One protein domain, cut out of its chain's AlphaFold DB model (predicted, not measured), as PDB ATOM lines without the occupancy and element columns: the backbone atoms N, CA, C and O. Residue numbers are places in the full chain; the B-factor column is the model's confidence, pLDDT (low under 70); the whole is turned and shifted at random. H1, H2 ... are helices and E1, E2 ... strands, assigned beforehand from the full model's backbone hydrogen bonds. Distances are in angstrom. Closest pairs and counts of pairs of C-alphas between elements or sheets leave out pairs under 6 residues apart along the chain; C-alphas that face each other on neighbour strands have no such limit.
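Overview. This is residues 28 to 47, 60 to 83 and 93 to 144 of the 202 residues of an uncharacterized protein of Fusarium sp. AF-4 (UniProt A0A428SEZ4). The helix H3 forms the core of a loose body, with the small two-stranded sheet of E1 and E2 packed beside it and H2 crossing it near its last residues. H1 lies at one far end of the model, while residues 127 to 144, with H4, stick out at the other as a free arm. The printed part has 96 residues with four named helices and two named strands, in the order E1 H1 E2 H2 H3 H4; the sheet, E1 beside E2, is parallel and the class is mostly helix. The whole is loose, with a radius of gyration of the C-alphas of 17.7 A, and elongated, spanning 64 by 39 by 22 A.

Arrangement. E1, residues 30 to 32, and E2, residues 62 to 64, are parallel neighbours at 31 degrees, with N 31 and O 62 within hydrogen-bond range at 2.8 A and N 64 and O 31 at 3.0 A. H3, residues 102 to 120, comes closest to E1 at the C-alphas of Ile 30 and Glu 111, 5.8 A apart. H1, residues 35 to 46, is apart from H3, and its closest C-alphas to E2 are those of Ala 38 and Gln 63, 7.4 A apart. H2, residues 66 to 79, touches H3 with residues 72 to 77 alone, closest at the C-alphas of Arg 73 and Leu 116, 6.2 A apart. Their lines stand at a steep tilt of 66 degrees, the same way. H4, residues 129 to 142, is apart from the other named elements. Each O i to N i+4 pair is within hydrogen-bond range in H1, H2 and H4, against 12 of 15 in H3.

Along the chain. E1 begins at C-alpha 30 (349.254, 336.821, 449.965). H1 measures 16.3 A, H2 19.9 A, H3 26.2 A and H4 20.1 A from first to last C-alpha. H4 ends at C-alpha 142 (351.468, 371.725, 470.362).

Size, cuts and confidence. The two farthest C-alphas, of Ala 47 and Pro 144, are 65.0 A apart. Residues 48 to 59 and 84 to 92 are not printed; the C-alpha gaps are 15.3 A and 13.3 A. Of the links printed whole, none is long. The pLDDT is under 70 at residues 44 to 47, 60, 93, 100 to 105 and 144.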
ATOM      1  N   PRO A  28     345.148 338.951 454.604       85.06
ATOM      2  CA  PRO A  28     346.223 339.319 453.706       85.06
ATOM      3  C   PRO A  28     346.022 338.668 452.334       85.06
ATOM      4  O   PRO A  28     345.699 337.482 452.246       85.06
ATOM      5  N   LYS A  29     346.198 339.432 451.258       88.19
ATOM      6  CA  LYS A  29     346.085 338.967 449.867       88.19
ATOM      7  C   LYS A  29     347.395 338.339 449.384       88.19
ATOM      8  O   LYS A  29     347.797 338.536 448.240       88.19
ATOM      9  N   ILE A  30     348.054 337.593 450.261       87.00
ATOM     10  CA  ILE A  30     349.254 336.821 449.965       87.00
ATOM     11  C   ILE A  30     349.017 335.369 450.365       87.00
ATOM     12  O   ILE A  30     348.387 335.088 451.384       87.00
ATOM     13  N   GLU A  31     349.490 334.449 449.538       88.50
ATOM     14  CA  GLU A  31     349.337 333.016 449.731       88.50
ATOM     15  C   GLU A  31     350.702 332.342 449.673       88.50
ATOM     16  O   GLU A  31     351.516 332.623 448.789       88.50
ATOM     17  N   VAL A  32     350.953 331.474 450.651       87.81
ATOM     18  CA  VAL A  32     352.157 330.651 450.695       87.81
ATOM     19  C   VAL A  32     351.870 329.394 449.885       87.81
ATOM     20  O   VAL A  32     351.054 328.583 450.310       87.81
ATOM     21  N   VAL A  33     352.508 329.264 448.726       88.12
ATOM     22  CA  VAL A  33     352.274 328.171 447.768       88.12
ATOM     23  C   VAL A  33     353.591 327.521 447.387       88.12
ATOM     24  O   VAL A  33     354.598 328.211 447.205       88.12
ATOM     25  N   ASP A  34     353.598 326.199 447.253       89.31
ATOM     26  CA  ASP A  34     354.790 325.490 446.798       89.31
ATOM     27  C   ASP A  34     355.060 325.710 445.294       89.31
ATOM     28  O   ASP A  34     354.279 326.315 444.554       89.31
ATOM     29  N   ALA A  35     356.220 325.247 444.826       80.38
ATOM     30  CA  ALA A  35     356.640 325.452 443.443       80.38
ATOM     31  C   ALA A  35     355.797 324.674 442.415       80.38
ATOM     32  O   ALA A  35     355.785 325.050 441.240       80.38
ATOM     33  N   GLU A  36     355.140 323.582 442.809       82.81
ATOM     34  CA  GLU A  36     354.287 322.782 441.927       82.81
ATOM     35  C   GLU A  36     352.896 323.412 441.812       82.81
ATOM     36  O   GLU A  36     352.377 323.586 440.708       82.81
ATOM     37  N   GLU A  37     352.350 323.866 442.934       79.62
ATOM     38  CA  GLU A  37     351.099 324.600 443.051       79.62
ATOM     39  C   GLU A  37     351.177 325.956 442.340       79.62
ATOM     40  O   GLU A  37     350.307 326.283 441.532       79.62
ATOM     41  N   ALA A  38     352.266 326.709 442.518       77.88
ATOM     42  CA  ALA A  38     352.486 327.961 441.794       77.88
ATOM     43  C   ALA A  38     352.503 327.750 440.268       77.88
ATOM     44  O   ALA A  38     351.946 328.553 439.514       77.88
ATOM     45  N   LYS A  39     353.098 326.644 439.790       77.69
ATOM     46  CA  LYS A  39     353.080 326.275 438.364       77.69
ATOM     47  C   LYS A  39     351.680 325.901 437.893       77.69
ATOM     48  O   LYS A  39     351.300 326.319 436.803       77.69
ATOM     49  N   ALA A  40     350.920 325.152 438.692       77.81
ATOM     50  CA  ALA A  40     349.545 324.783 438.371       77.81
ATOM     51  C   ALA A  40     348.639 326.020 438.269       77.81
ATOM     52  O   ALA A  40     347.919 326.172 437.282       77.81
ATOM     53  N   ILE A  41     348.744 326.948 439.225       74.00
ATOM     54  CA  ILE A  41     347.977 328.200 439.229       74.00
ATOM     55  C   ILE A  41     348.366 329.071 438.032       74.00
ATOM     56  O   ILE A  41     347.500 329.588 437.327       74.00
ATOM     57  N   LYS A  42     349.665 329.198 437.743       71.81
ATOM     58  CA  LYS A  42     350.140 329.951 436.578       71.81
ATOM     59  C   LYS A  42     349.640 329.343 435.264       71.81
ATOM     60  O   LYS A  42     349.117 330.075 434.431       71.81
ATOM     61  N   ALA A  43     349.719 328.021 435.113       71.25
ATOM     62  CA  ALA A  43     349.211 327.318 433.938       71.25
ATOM     63  C   ALA A  43     347.690 327.487 433.774       71.25
ATOM     64  O   ALA A  43     347.206 327.671 432.660       71.25
ATOM     65  N   GLN A  44     346.932 327.482 434.873       67.12
ATOM     66  CA  GLN A  44     345.488 327.715 434.862       67.12
ATOM     67  C   GLN A  44     345.130 329.154 434.457       67.12
ATOM     68  O   GLN A  44     344.190 329.360 433.683       67.12
ATOM     69  N   ASN A  45     345.904 330.134 434.931       68.88
ATOM     70  CA  ASN A  45     345.718 331.547 434.606       68.88
ATOM     71  C   ASN A  45     346.089 331.848 433.142       68.88
ATOM     72  O   ASN A  45     345.369 332.577 432.461       68.88
ATOM     73  N   GLU A  46     347.176 331.256 432.637       65.00
ATOM     74  CA  GLU A  46     347.635 331.393 431.246       65.00
ATOM     75  C   GLU A  46     346.726 330.659 430.248       65.00
ATOM     76  O   GLU A  46     346.535 331.128 429.127       65.00
ATOM     77  N   ALA A  47     346.097 329.554 430.661       60.84
ATOM     78  CA  ALA A  47     345.124 328.820 429.851       60.84
ATOM     79  C   ALA A  47     343.783 329.563 429.661       60.84
ATOM     80  O   ALA A  47     342.884 329.041 429.003       60.84
ATOM     81  N   THR A  60     343.567 338.748 442.301       66.44
ATOM     82  CA  THR A  60     344.682 337.803 442.230       66.44
ATOM     83  C   THR A  60     345.501 337.963 443.499       66.44
ATOM     84  O   THR A  60     346.124 339.004 443.705       66.44
ATOM     85  N   LYS A  61     345.446 336.964 444.384       75.50
ATOM     86  CA  LYS A  61     346.336 336.908 445.540       75.50
ATOM     87  C   LYS A  61     347.766 336.812 445.032       75.50
ATOM     88  O   LYS A  61     348.047 336.064 444.094       75.50
ATOM     89  N   SER A  62     348.661 337.537 445.676       83.38
ATOM     90  CA  SER A  62     350.083 337.377 445.430       83.38
ATOM     91  C   SER A  62     350.583 336.061 446.012       83.38
ATOM     92  O   SER A  62     350.058 335.577 447.012       83.38
ATOM     93  N   GLN A  63     351.616 335.490 445.403       85.31
ATOM     94  CA  GLN A  63     352.177 334.202 445.803       85.31
ATOM     95  C   GLN A  63     353.590 334.371 446.350       85.31
ATOM     96  O   GLN A  63     354.374 335.164 445.828       85.31
ATOM     97  N   ILE A  64     353.919 333.604 447.384       88.50
ATOM     98  CA  ILE A  64     355.266 333.515 447.951       88.50
ATOM     99  C   ILE A  64     355.596 332.056 448.264       88.50
ATOM    100  O   ILE A  64     354.724 331.293 448.673       88.50
ATOM    101  N   SER A  65     356.857 331.659 448.080       90.00
ATOM    102  CA  SER A  65     357.273 330.296 448.415       90.00
ATOM    103  C   SER A  65     357.329 330.081 449.937       90.00
ATOM    104  O   SER A  65     357.612 331.037 450.678       90.00
ATOM    105  N   PRO A  66     357.134 328.843 450.433       91.94
ATOM    106  CA  PRO A  66     357.225 328.530 451.857       91.94
ATOM    107  C   PRO A  66     358.592 328.865 452.450       91.94
ATOM    108  O   PRO A  66     358.676 329.359 453.575       91.94
ATOM    109  N   GLU A  67     359.669 328.649 451.692       92.00
ATOM    110  CA  GLU A  67     361.040 328.925 452.125       92.00
ATOM    111  C   GLU A  67     361.261 330.426 452.304       92.00
ATOM    112  O   GLU A  67     361.805 330.864 453.317       92.00
ATOM    113  N   THR A  68     360.795 331.224 451.340       89.88
ATOM    114  CA  THR A  68     360.956 332.683 451.365       89.88
ATOM    115  C   THR A  68     360.137 333.296 452.496       89.88
ATOM    116  O   THR A  68     360.633 334.145 453.237       89.88
ATOM    117  N   PHE A  69     358.895 332.838 452.676       92.56
ATOM    118  CA  PHE A  69     358.050 333.288 453.778       92.56
ATOM    119  C   PHE A  69     358.657 332.925 455.140       92.56
ATOM    120  O   PHE A  69     358.759 333.780 456.021       92.56
ATOM    121  N   SER A  70     359.139 331.686 455.292       93.69
ATOM    122  CA  SER A  70     359.789 331.221 456.526       93.69
ATOM    123  C   SER A  70     361.052 332.016 456.843       93.69
ATOM    124  O   SER A  70     361.262 332.396 457.990       93.69
ATOM    125  N   MET A  71     361.855 332.347 455.829       93.38
ATOM    126  CA  MET A  71     363.030 333.202 455.994       93.38
ATOM    127  C   MET A  71     362.651 334.571 456.576       93.38
ATOM    128  O   MET A  71     363.266 335.014 457.547       93.38
ATOM    129  N   PHE A  72     361.629 335.239 456.030       91.94
ATOM    130  CA  PHE A  72     361.181 336.529 456.565       91.94
ATOM    131  C   PHE A  72     360.606 336.415 457.975       91.94
ATOM    132  O   PHE A  72     360.911 337.254 458.827       91.94
ATOM    133  N   ARG A  73     359.826 335.362 458.239       93.25
ATOM    134  CA  ARG A  73     359.313 335.057 459.577       93.25
ATOM    135  C   ARG A  73     360.455 334.920 460.577       93.25
ATOM    136  O   ARG A  73     360.399 335.541 461.631       93.25
ATOM    137  N   ASP A  74     361.490 334.156 460.250       91.75
ATOM    138  CA  ASP A  74     362.603 333.884 461.162       91.75
ATOM    139  C   ASP A  74     363.457 335.134 461.411       91.75
ATOM    140  O   ASP A  74     363.848 335.399 462.550       91.75
ATOM    141  N   ILE A  75     363.680 335.956 460.378       89.19
ATOM    142  CA  ILE A  75     364.347 337.260 460.511       89.19
ATOM    143  C   ILE A  75     363.569 338.162 461.479       89.19
ATOM    144  O   ILE A  75     364.152 338.726 462.408       89.19
ATOM    145  N   LEU A  76     362.252 338.281 461.294       88.75
ATOM    146  CA  LEU A  76     361.409 339.110 462.155       88.75
ATOM    147  C   LEU A  76     361.295 338.541 463.574       88.75
ATOM    148  O   LEU A  76     361.392 339.290 464.542       88.75
ATOM    149  N   ALA A  77     361.150 337.225 463.720       88.00
ATOM    150  CA  ALA A  77     361.119 336.560 465.017       88.00
ATOM    151  C   ALA A  77     362.430 336.778 465.786       88.00
ATOM    152  O   ALA A  77     362.404 337.042 466.987       88.00
ATOM    153  N   SER A  78     363.574 336.740 465.096       85.50
ATOM    154  CA  SER A  78     364.872 337.052 465.693       85.50
ATOM    155  C   SER A  78     364.969 338.515 466.126       85.50
ATOM    156  O   SER A  78     365.460 338.786 467.220       85.50
ATOM    157  N   ALA A  79     364.449 339.451 465.327       82.25
ATOM    158  CA  ALA A  79     364.379 340.867 465.693       82.25
ATOM    159  C   ALA A  79     363.490 341.126 466.929       82.25
ATOM    160  O   ALA A  79     363.703 342.105 467.647       82.25
ATOM    161  N   LEU A  80     362.523 340.239 467.173       78.81
ATOM    162  CA  LEU A  80     361.598 340.242 468.308       78.81
ATOM    163  C   LEU A  80     362.051 339.365 469.484       78.81
ATOM    164  O   LEU A  80     361.334 339.260 470.486       78.81
ATOM    165  N   ALA A  81     363.208 338.712 469.378       82.75
ATOM    166  CA  ALA A  81     363.690 337.824 470.418       82.75
ATOM    167  C   ALA A  81     364.000 338.619 471.694       82.75
ATOM    168  O   ALA A  81     364.630 339.679 471.672       82.75
ATOM    169  N   ARG A  82     363.538 338.089 472.826       79.62
ATOM    170  CA  ARG A  82     363.826 338.652 474.144       79.62
ATOM    171  C   ARG A  82     365.108 338.044 474.695       79.62
ATOM    172  O   ARG A  82     365.385 336.866 474.477       79.62
ATOM    173  N   ASP A  83     365.867 338.848 475.426       80.50
ATOM    174  CA  ASP A  83     367.015 338.385 476.190       80.50
ATOM    175  C   ASP A  83     366.590 337.480 477.361       80.50
ATOM    176  O   ASP A  83     365.404 337.264 477.636       80.50
ATOM    177  N   SER A  93     365.673 347.120 466.600       67.75
ATOM    178  CA  SER A  93     365.766 346.214 465.461       67.75
ATOM    179  C   SER A  93     364.913 346.769 464.329       67.75
ATOM    180  O   SER A  93     363.735 347.063 464.525       67.75
ATOM    181  N   PHE A  94     365.500 346.908 463.147       73.56
ATOM    182  CA  PHE A  94     364.781 347.288 461.938       73.56
ATOM    183  C   PHE A  94     365.038 346.246 460.855       73.56
ATOM    184  O   PHE A  94     366.154 345.750 460.702       73.56
ATOM    185  N   VAL A  95     363.991 345.929 460.103       77.12
ATOM    186  CA  VAL A  95     364.073 345.092 458.907       77.12
ATOM    187  C   VAL A  95     363.678 345.968 457.730       77.12
ATOM    188  O   VAL A  95     362.637 346.621 457.767       77.12
ATOM    189  N   ILE A  96     364.539 346.023 456.716       81.12
ATOM    190  CA  ILE A  96     364.297 346.778 455.486       81.12
ATOM    191  C   ILE A  96     364.017 345.767 454.386       81.12
ATOM    192  O   ILE A  96     364.847 344.901 454.113       81.12
ATOM    193  N   PHE A  97     362.857 345.906 453.754       78.62
ATOM    194  CA  PHE A  97     362.517 345.170 452.548       78.62
ATOM    195  C   PHE A  97     362.881 346.026 451.339       78.62
ATOM    196  O   PHE A  97     362.407 347.152 451.203       78.62
ATOM    197  N   GLU A  98     363.744 345.498 450.479       76.56
ATOM    198  CA  GLU A  98     364.103 346.131 449.213       76.56
ATOM    199  C   GLU A  98     363.418 345.392 448.066       76.56
ATOM    200  O   GLU A  98     363.400 344.161 448.016       76.56
ATOM    201  N   THR A  99     362.878 346.156 447.123       70.38
ATOM    202  CA  THR A  99     362.269 345.641 445.901       70.38
ATOM    203  C   THR A  99     362.859 346.341 444.687       70.38
ATOM    204  O   THR A  99     363.157 347.533 444.723       70.38
ATOM    205  N   ARG A 100     363.027 345.585 443.598       69.25
ATOM    206  CA  ARG A 100     363.580 346.091 442.335       69.25
ATOM    207  C   ARG A 100     362.518 346.695 441.410       69.25
ATOM    208  O   ARG A 100     362.875 347.484 440.543       69.25
ATOM    209  N   GLU A 101     361.236 346.364 441.590       66.06
ATOM    210  CA  GLU A 101     360.146 346.761 440.682       66.06
ATOM    211  C   GLU A 101     359.002 347.453 441.431       66.06
ATOM    212  O   GLU A 101     358.086 346.813 441.932       66.06
ATOM    213  N   ILE A 102     359.040 348.783 441.499       58.44
ATOM    214  CA  ILE A 102     358.248 349.606 442.430       58.44
ATOM    215  C   ILE A 102     356.719 349.413 442.308       58.44
ATOM    216  O   ILE A 102     356.037 349.369 443.324       58.44
ATOM    217  N   ALA A 103     356.165 349.271 441.099       55.59
ATOM    218  CA  ALA A 103     354.714 349.390 440.893       55.59
ATOM    219  C   ALA A 103     353.886 348.171 441.347       55.59
ATOM    220  O   ALA A 103     352.766 348.342 441.807       55.59
ATOM    221  N   VAL A 104     354.418 346.953 441.222       58.00
ATOM    222  CA  VAL A 104     353.707 345.708 441.597       58.00
ATOM    223  C   VAL A 104     354.148 345.213 442.978       58.00
ATOM    224  O   VAL A 104     353.477 344.409 443.620       58.00
ATOM    225  N   SER A 105     355.286 345.706 443.464       66.88
ATOM    226  CA  SER A 105     355.912 345.178 444.670       66.88
ATOM    227  C   SER A 105     355.504 345.862 445.965       66.88
ATOM    228  O   SER A 105     355.661 345.242 447.009       66.88
ATOM    229  N   ILE A 106     354.981 347.091 445.936       72.44
ATOM    230  CA  ILE A 106     354.557 347.771 447.169       72.44
ATOM    231  C   ILE A 106     353.329 347.070 447.761       72.44
ATOM    232  O   ILE A 106     353.390 346.629 448.906       72.44
ATOM    233  N   ASP A 107     352.289 346.829 446.957       78.69
ATOM    234  CA  ASP A 107     351.102 346.079 447.395       78.69
ATOM    235  C   ASP A 107     351.470 344.666 447.870       78.69
ATOM    236  O   ASP A 107     350.948 344.170 448.868       78.69
ATOM    237  N   PHE A 108     352.408 344.010 447.182       84.19
ATOM    238  CA  PHE A 108     352.932 342.716 447.614       84.19
ATOM    239  C   PHE A 108     353.587 342.789 448.997       84.19
ATOM    240  O   PHE A 108     353.303 341.953 449.854       84.19
ATOM    241  N   LEU A 109     354.474 343.767 449.207       86.94
ATOM    242  CA  LEU A 109     355.191 343.940 450.465       86.94
ATOM    243  C   LEU A 109     354.234 344.282 451.606       86.94
ATOM    244  O   LEU A 109     354.388 343.736 452.695       86.94
ATOM    245  N   ASP A 110     353.217 345.103 451.355       85.94
ATOM    246  CA  ASP A 110     352.185 345.415 452.341       85.94
ATOM    247  C   ASP A 110     351.431 344.169 452.796       85.94
ATOM    248  O   ASP A 110     351.263 343.923 453.994       85.94
ATOM    249  N   GLU A 111     350.999 343.342 451.848       89.00
ATOM    250  CA  GLU A 111     350.286 342.108 452.163       89.00
ATOM    251  C   GLU A 111     351.204 341.074 452.835       89.00
ATOM    252  O   GLU A 111     350.776 340.394 453.772       89.00
ATOM    253  N   LEU A 112     352.484 341.012 452.448       90.69
ATOM    254  CA  LEU A 112     353.498 340.197 453.121       90.69
ATOM    255  C   LEU A 112     353.692 340.628 454.580       90.69
ATOM    256  O   LEU A 112     353.687 339.787 455.477       90.69
ATOM    257  N   VAL A 113     353.830 341.928 454.835       90.88
ATOM    258  CA  VAL A 113     354.017 342.469 456.185       90.88
ATOM    259  C   VAL A 113     352.793 342.199 457.060       90.88
ATOM    260  O   VAL A 113     352.949 341.766 458.203       90.88
ATOM    261  N   LYS A 114     351.576 342.371 456.526       91.25
ATOM    262  CA  LYS A 114     350.334 342.015 457.234       91.25
ATOM    263  C   LYS A 114     350.291 340.526 457.580       91.25
ATOM    264  O   LYS A 114     349.939 340.175 458.706       91.25
ATOM    265  N   ALA A 115     350.662 339.654 456.640       92.25
ATOM    266  CA  ALA A 115     350.711 338.212 456.874       92.25
ATOM    267  C   ALA A 115     351.740 337.829 457.944       92.25
ATOM    268  O   ALA A 115     351.421 337.049 458.837       92.25
ATOM    269  N   LEU A 116     352.935 338.421 457.913       92.44
ATOM    270  CA  LEU A 116     353.982 338.172 458.906       92.44
ATOM    271  C   LEU A 116     353.596 338.690 460.298       92.44
ATOM    272  O   LEU A 116     353.808 337.992 461.286       92.44
ATOM    273  N   ALA A 117     352.993 339.879 460.392       90.38
ATOM    274  CA  ALA A 117     352.509 340.426 461.660       90.38
ATOM    275  C   ALA A 117     351.427 339.533 462.288       90.38
ATOM    276  O   ALA A 117     351.436 339.302 463.501       90.38
ATOM    277  N   LYS A 118     350.531 338.993 461.452       91.25
ATOM    278  CA  LYS A 118     349.516 338.021 461.865       91.25
ATOM    279  C   LYS A 118     350.146 336.711 462.346       91.25
ATOM    280  O   LYS A 118     349.837 336.278 463.451       91.25
ATOM    281  N   GLU A 119     351.063 336.132 461.571       91.31
ATOM    282  CA  GLU A 119     351.764 334.879 461.902       91.31
ATOM    283  C   GLU A 119     352.547 334.982 463.222       91.31
ATOM    284  O   GLU A 119     352.529 334.072 464.048       91.31
ATOM    285  N   LEU A 120     353.203 336.121 463.460       89.69
ATOM    286  CA  LEU A 120     353.966 336.376 464.687       89.69
ATOM    287  C   LEU A 120     353.081 336.813 465.866       89.69
ATOM    288  O   LEU A 120     353.557 336.900 467.000       89.69
ATOM    289  N   GLY A 121     351.799 337.100 465.621       87.50
ATOM    290  CA  GLY A 121     350.856 337.570 466.630       87.50
ATOM    291  C   GLY A 121     351.267 338.905 467.257       87.50
ATOM    292  O   GLY A 121     351.163 339.060 468.478       87.50
ATOM    293  N   THR A 122     351.756 339.846 466.445       85.88
ATOM    294  CA  THR A 122     352.266 341.153 466.889       85.88
ATOM    295  C   THR A 122     351.466 342.299 466.301       85.88
ATOM    296  O   THR A 122     351.258 342.299 465.096       85.88
ATOM    297  N   SER A 123     351.126 343.318 467.098       88.69
ATOM    298  CA  SER A 123     350.493 344.542 466.587       88.69
ATOM    299  C   SER A 123     351.293 345.160 465.439       88.69
ATOM    300  O   SER A 123     352.521 345.235 465.500       88.69
ATOM    301  N   LEU A 124     350.586 345.631 464.418       89.19
ATOM    302  CA  LEU A 124     351.155 346.275 463.244       89.19
ATOM    303  C   LEU A 124     350.985 347.787 463.373       89.19
ATOM    304  O   LEU A 124     349.873 348.268 463.568       89.19
ATOM    305  N   ILE A 125     352.082 348.528 463.237       88.75
ATOM    306  CA  ILE A 125     352.048 349.979 463.052       88.75
ATOM    307  C   ILE A 125     352.409 350.250 461.594       88.75
ATOM    308  O   ILE A 125     353.483 349.841 461.152       88.75
ATOM    309  N   SER A 126     351.513 350.905 460.863       88.50
ATOM    310  CA  SER A 126     351.660 351.239 459.447       88.50
ATOM    311  C   SER A 126     351.233 352.681 459.238       88.50
ATOM    312  O   SER A 126     350.167 353.049 459.705       88.50
ATOM    313  N   TYR A 127     352.043 353.474 458.550       86.31
ATOM    314  CA  TYR A 127     351.755 354.872 458.236       86.31
ATOM    315  C   TYR A 127     352.370 355.234 456.886       86.31
ATOM    316  O   TYR A 127     353.427 354.711 456.514       86.31
ATOM    317  N   GLY A 128     351.698 356.120 456.160       84.50
ATOM    318  CA  GLY A 128     352.185 356.730 454.933       84.50
ATOM    319  C   GLY A 128     352.964 358.019 455.188       84.50
ATOM    320  O   GLY A 128     353.213 358.426 456.322       84.50
ATOM    321  N   PHE A 129     353.362 358.683 454.103       81.62
ATOM    322  CA  PHE A 129     353.987 360.004 454.192       81.62
ATOM    323  C   PHE A 129     353.010 361.088 454.632       81.62
ATOM    324  O   PHE A 129     353.395 361.957 455.406       81.62
ATOM    325  N   GLU A 130     351.765 361.003 454.171       87.12
ATOM    326  CA  GLU A 130     350.686 361.933 454.515       87.12
ATOM    327  C   GLU A 130     350.430 361.916 456.030       87.12
ATOM    328  O   GLU A 130     350.466 362.962 456.670       87.12
ATOM    329  N   ASP A 131     350.356 360.725 456.640       85.44
ATOM    330  CA  ASP A 131     350.253 360.571 458.097       85.44
ATOM    331  C   ASP A 131     351.405 361.244 458.857       85.44
ATOM    332  O   ASP A 131     351.224 361.768 459.953       85.44
ATOM    333  N   LEU A 132     352.625 361.195 458.318       88.38
ATOM    334  CA  LEU A 132     353.786 361.817 458.958       88.38
ATOM    335  C   LEU A 132     353.789 363.335 458.794       88.38
ATOM    336  O   LEU A 132     354.251 364.035 459.697       88.38
ATOM    337  N   GLU A 133     353.310 363.834 457.657       86.81
ATOM    338  CA  GLU A 133     353.143 365.263 457.404       86.81
ATOM    339  C   GLU A 133     352.105 365.852 458.362       86.81
ATOM    340  O   GLU A 133     352.425 366.783 459.106       86.81
ATOM    341  N   ASP A 134     350.926 365.235 458.442       88.31
ATOM    342  CA  ASP A 134     349.850 365.635 459.352       88.31
ATOM    343  C   ASP A 134     350.301 365.570 460.815       88.31
ATOM    344  O   ASP A 134     350.079 366.499 461.596       88.31
ATOM    345  N   LEU A 135     351.020 364.505 461.190       87.88
ATOM    346  CA  LEU A 135     351.580 364.368 462.533       87.88
ATOM    347  C   LEU A 135     352.602 365.473 462.847       87.88
ATOM    348  O   LEU A 135     352.663 365.965 463.975       87.88
ATOM    349  N   GLY A 136     353.409 365.865 461.859       86.69
ATOM    350  CA  GLY A 136     354.367 366.961 461.982       86.69
ATOM    351  C   GLY A 136     353.684 368.303 462.244       86.69
ATOM    352  O   GLY A 136     354.104 369.030 463.146       86.69
ATOM    353  N   LEU A 137     352.610 368.599 461.507       87.50
ATOM    354  CA  LEU A 137     351.801 369.806 461.694       87.50
ATOM    355  C   LEU A 137     351.148 369.839 463.081       87.50
ATOM    356  O   LEU A 137     351.181 370.864 463.759       87.50
ATOM    357  N   GLU A 138     350.608 368.710 463.541       86.12
ATOM    358  CA  GLU A 138     349.982 368.608 464.861       86.12
ATOM    359  C   GLU A 138     350.980 368.899 465.993       86.12
ATOM    360  O   GLU A 138     350.657 369.594 466.959       86.12
ATOM    361  N   PHE A 139     352.212 368.395 465.884       87.56
ATOM    362  CA  PHE A 139     353.243 368.685 466.877       87.56
ATOM    363  C   PHE A 139     353.688 370.144 466.856       87.56
ATOM    364  O   PHE A 139     353.925 370.698 467.929       87.56
ATOM    365  N   ASP A 140     353.760 370.775 465.683       84.00
ATOM    366  CA  ASP A 140     354.076 372.201 465.580       84.00
ATOM    367  C   ASP A 140     353.055 373.041 466.365       84.00
ATOM    368  O   ASP A 140     353.436 373.856 467.206       84.00
ATOM    369  N   LEU A 141     351.762 372.724 466.228       83.12
ATOM    370  CA  LEU A 141     350.664 373.369 466.962       83.12
ATOM    371  C   LEU A 141     350.698 373.128 468.481       83.12
ATOM    372  O   LEU A 141     350.190 373.947 469.248       83.12
ATOM    373  N   GLN A 142     351.282 372.015 468.935       80.69
ATOM    374  CA  GLN A 142     351.468 371.725 470.362       80.69
ATOM    375  C   GLN A 142     352.676 372.449 470.967       80.69
ATOM    376  O   GLN A 142     352.808 372.516 472.196       80.69
ATOM    377  N   THR A 143     353.570 372.982 470.132       73.19
ATOM    378  CA  THR A 143     354.729 373.737 470.596       73.19
ATOM    379  C   THR A 143     354.254 375.127 471.018       73.19
ATOM    380  O   THR A 143     353.669 375.844 470.209       73.19
ATOM    381  N   PRO A 144     354.474 375.556 472.273       62.56
ATOM    382  CA  PRO A 144     354.101 376.903 472.673       62.56
ATOM    383  C   PRO A 144     354.874 377.891 471.812       62.56
ATOM    384  O   PRO A 144     356.105 377.903 471.852       62.56
TER     385      PRO A 144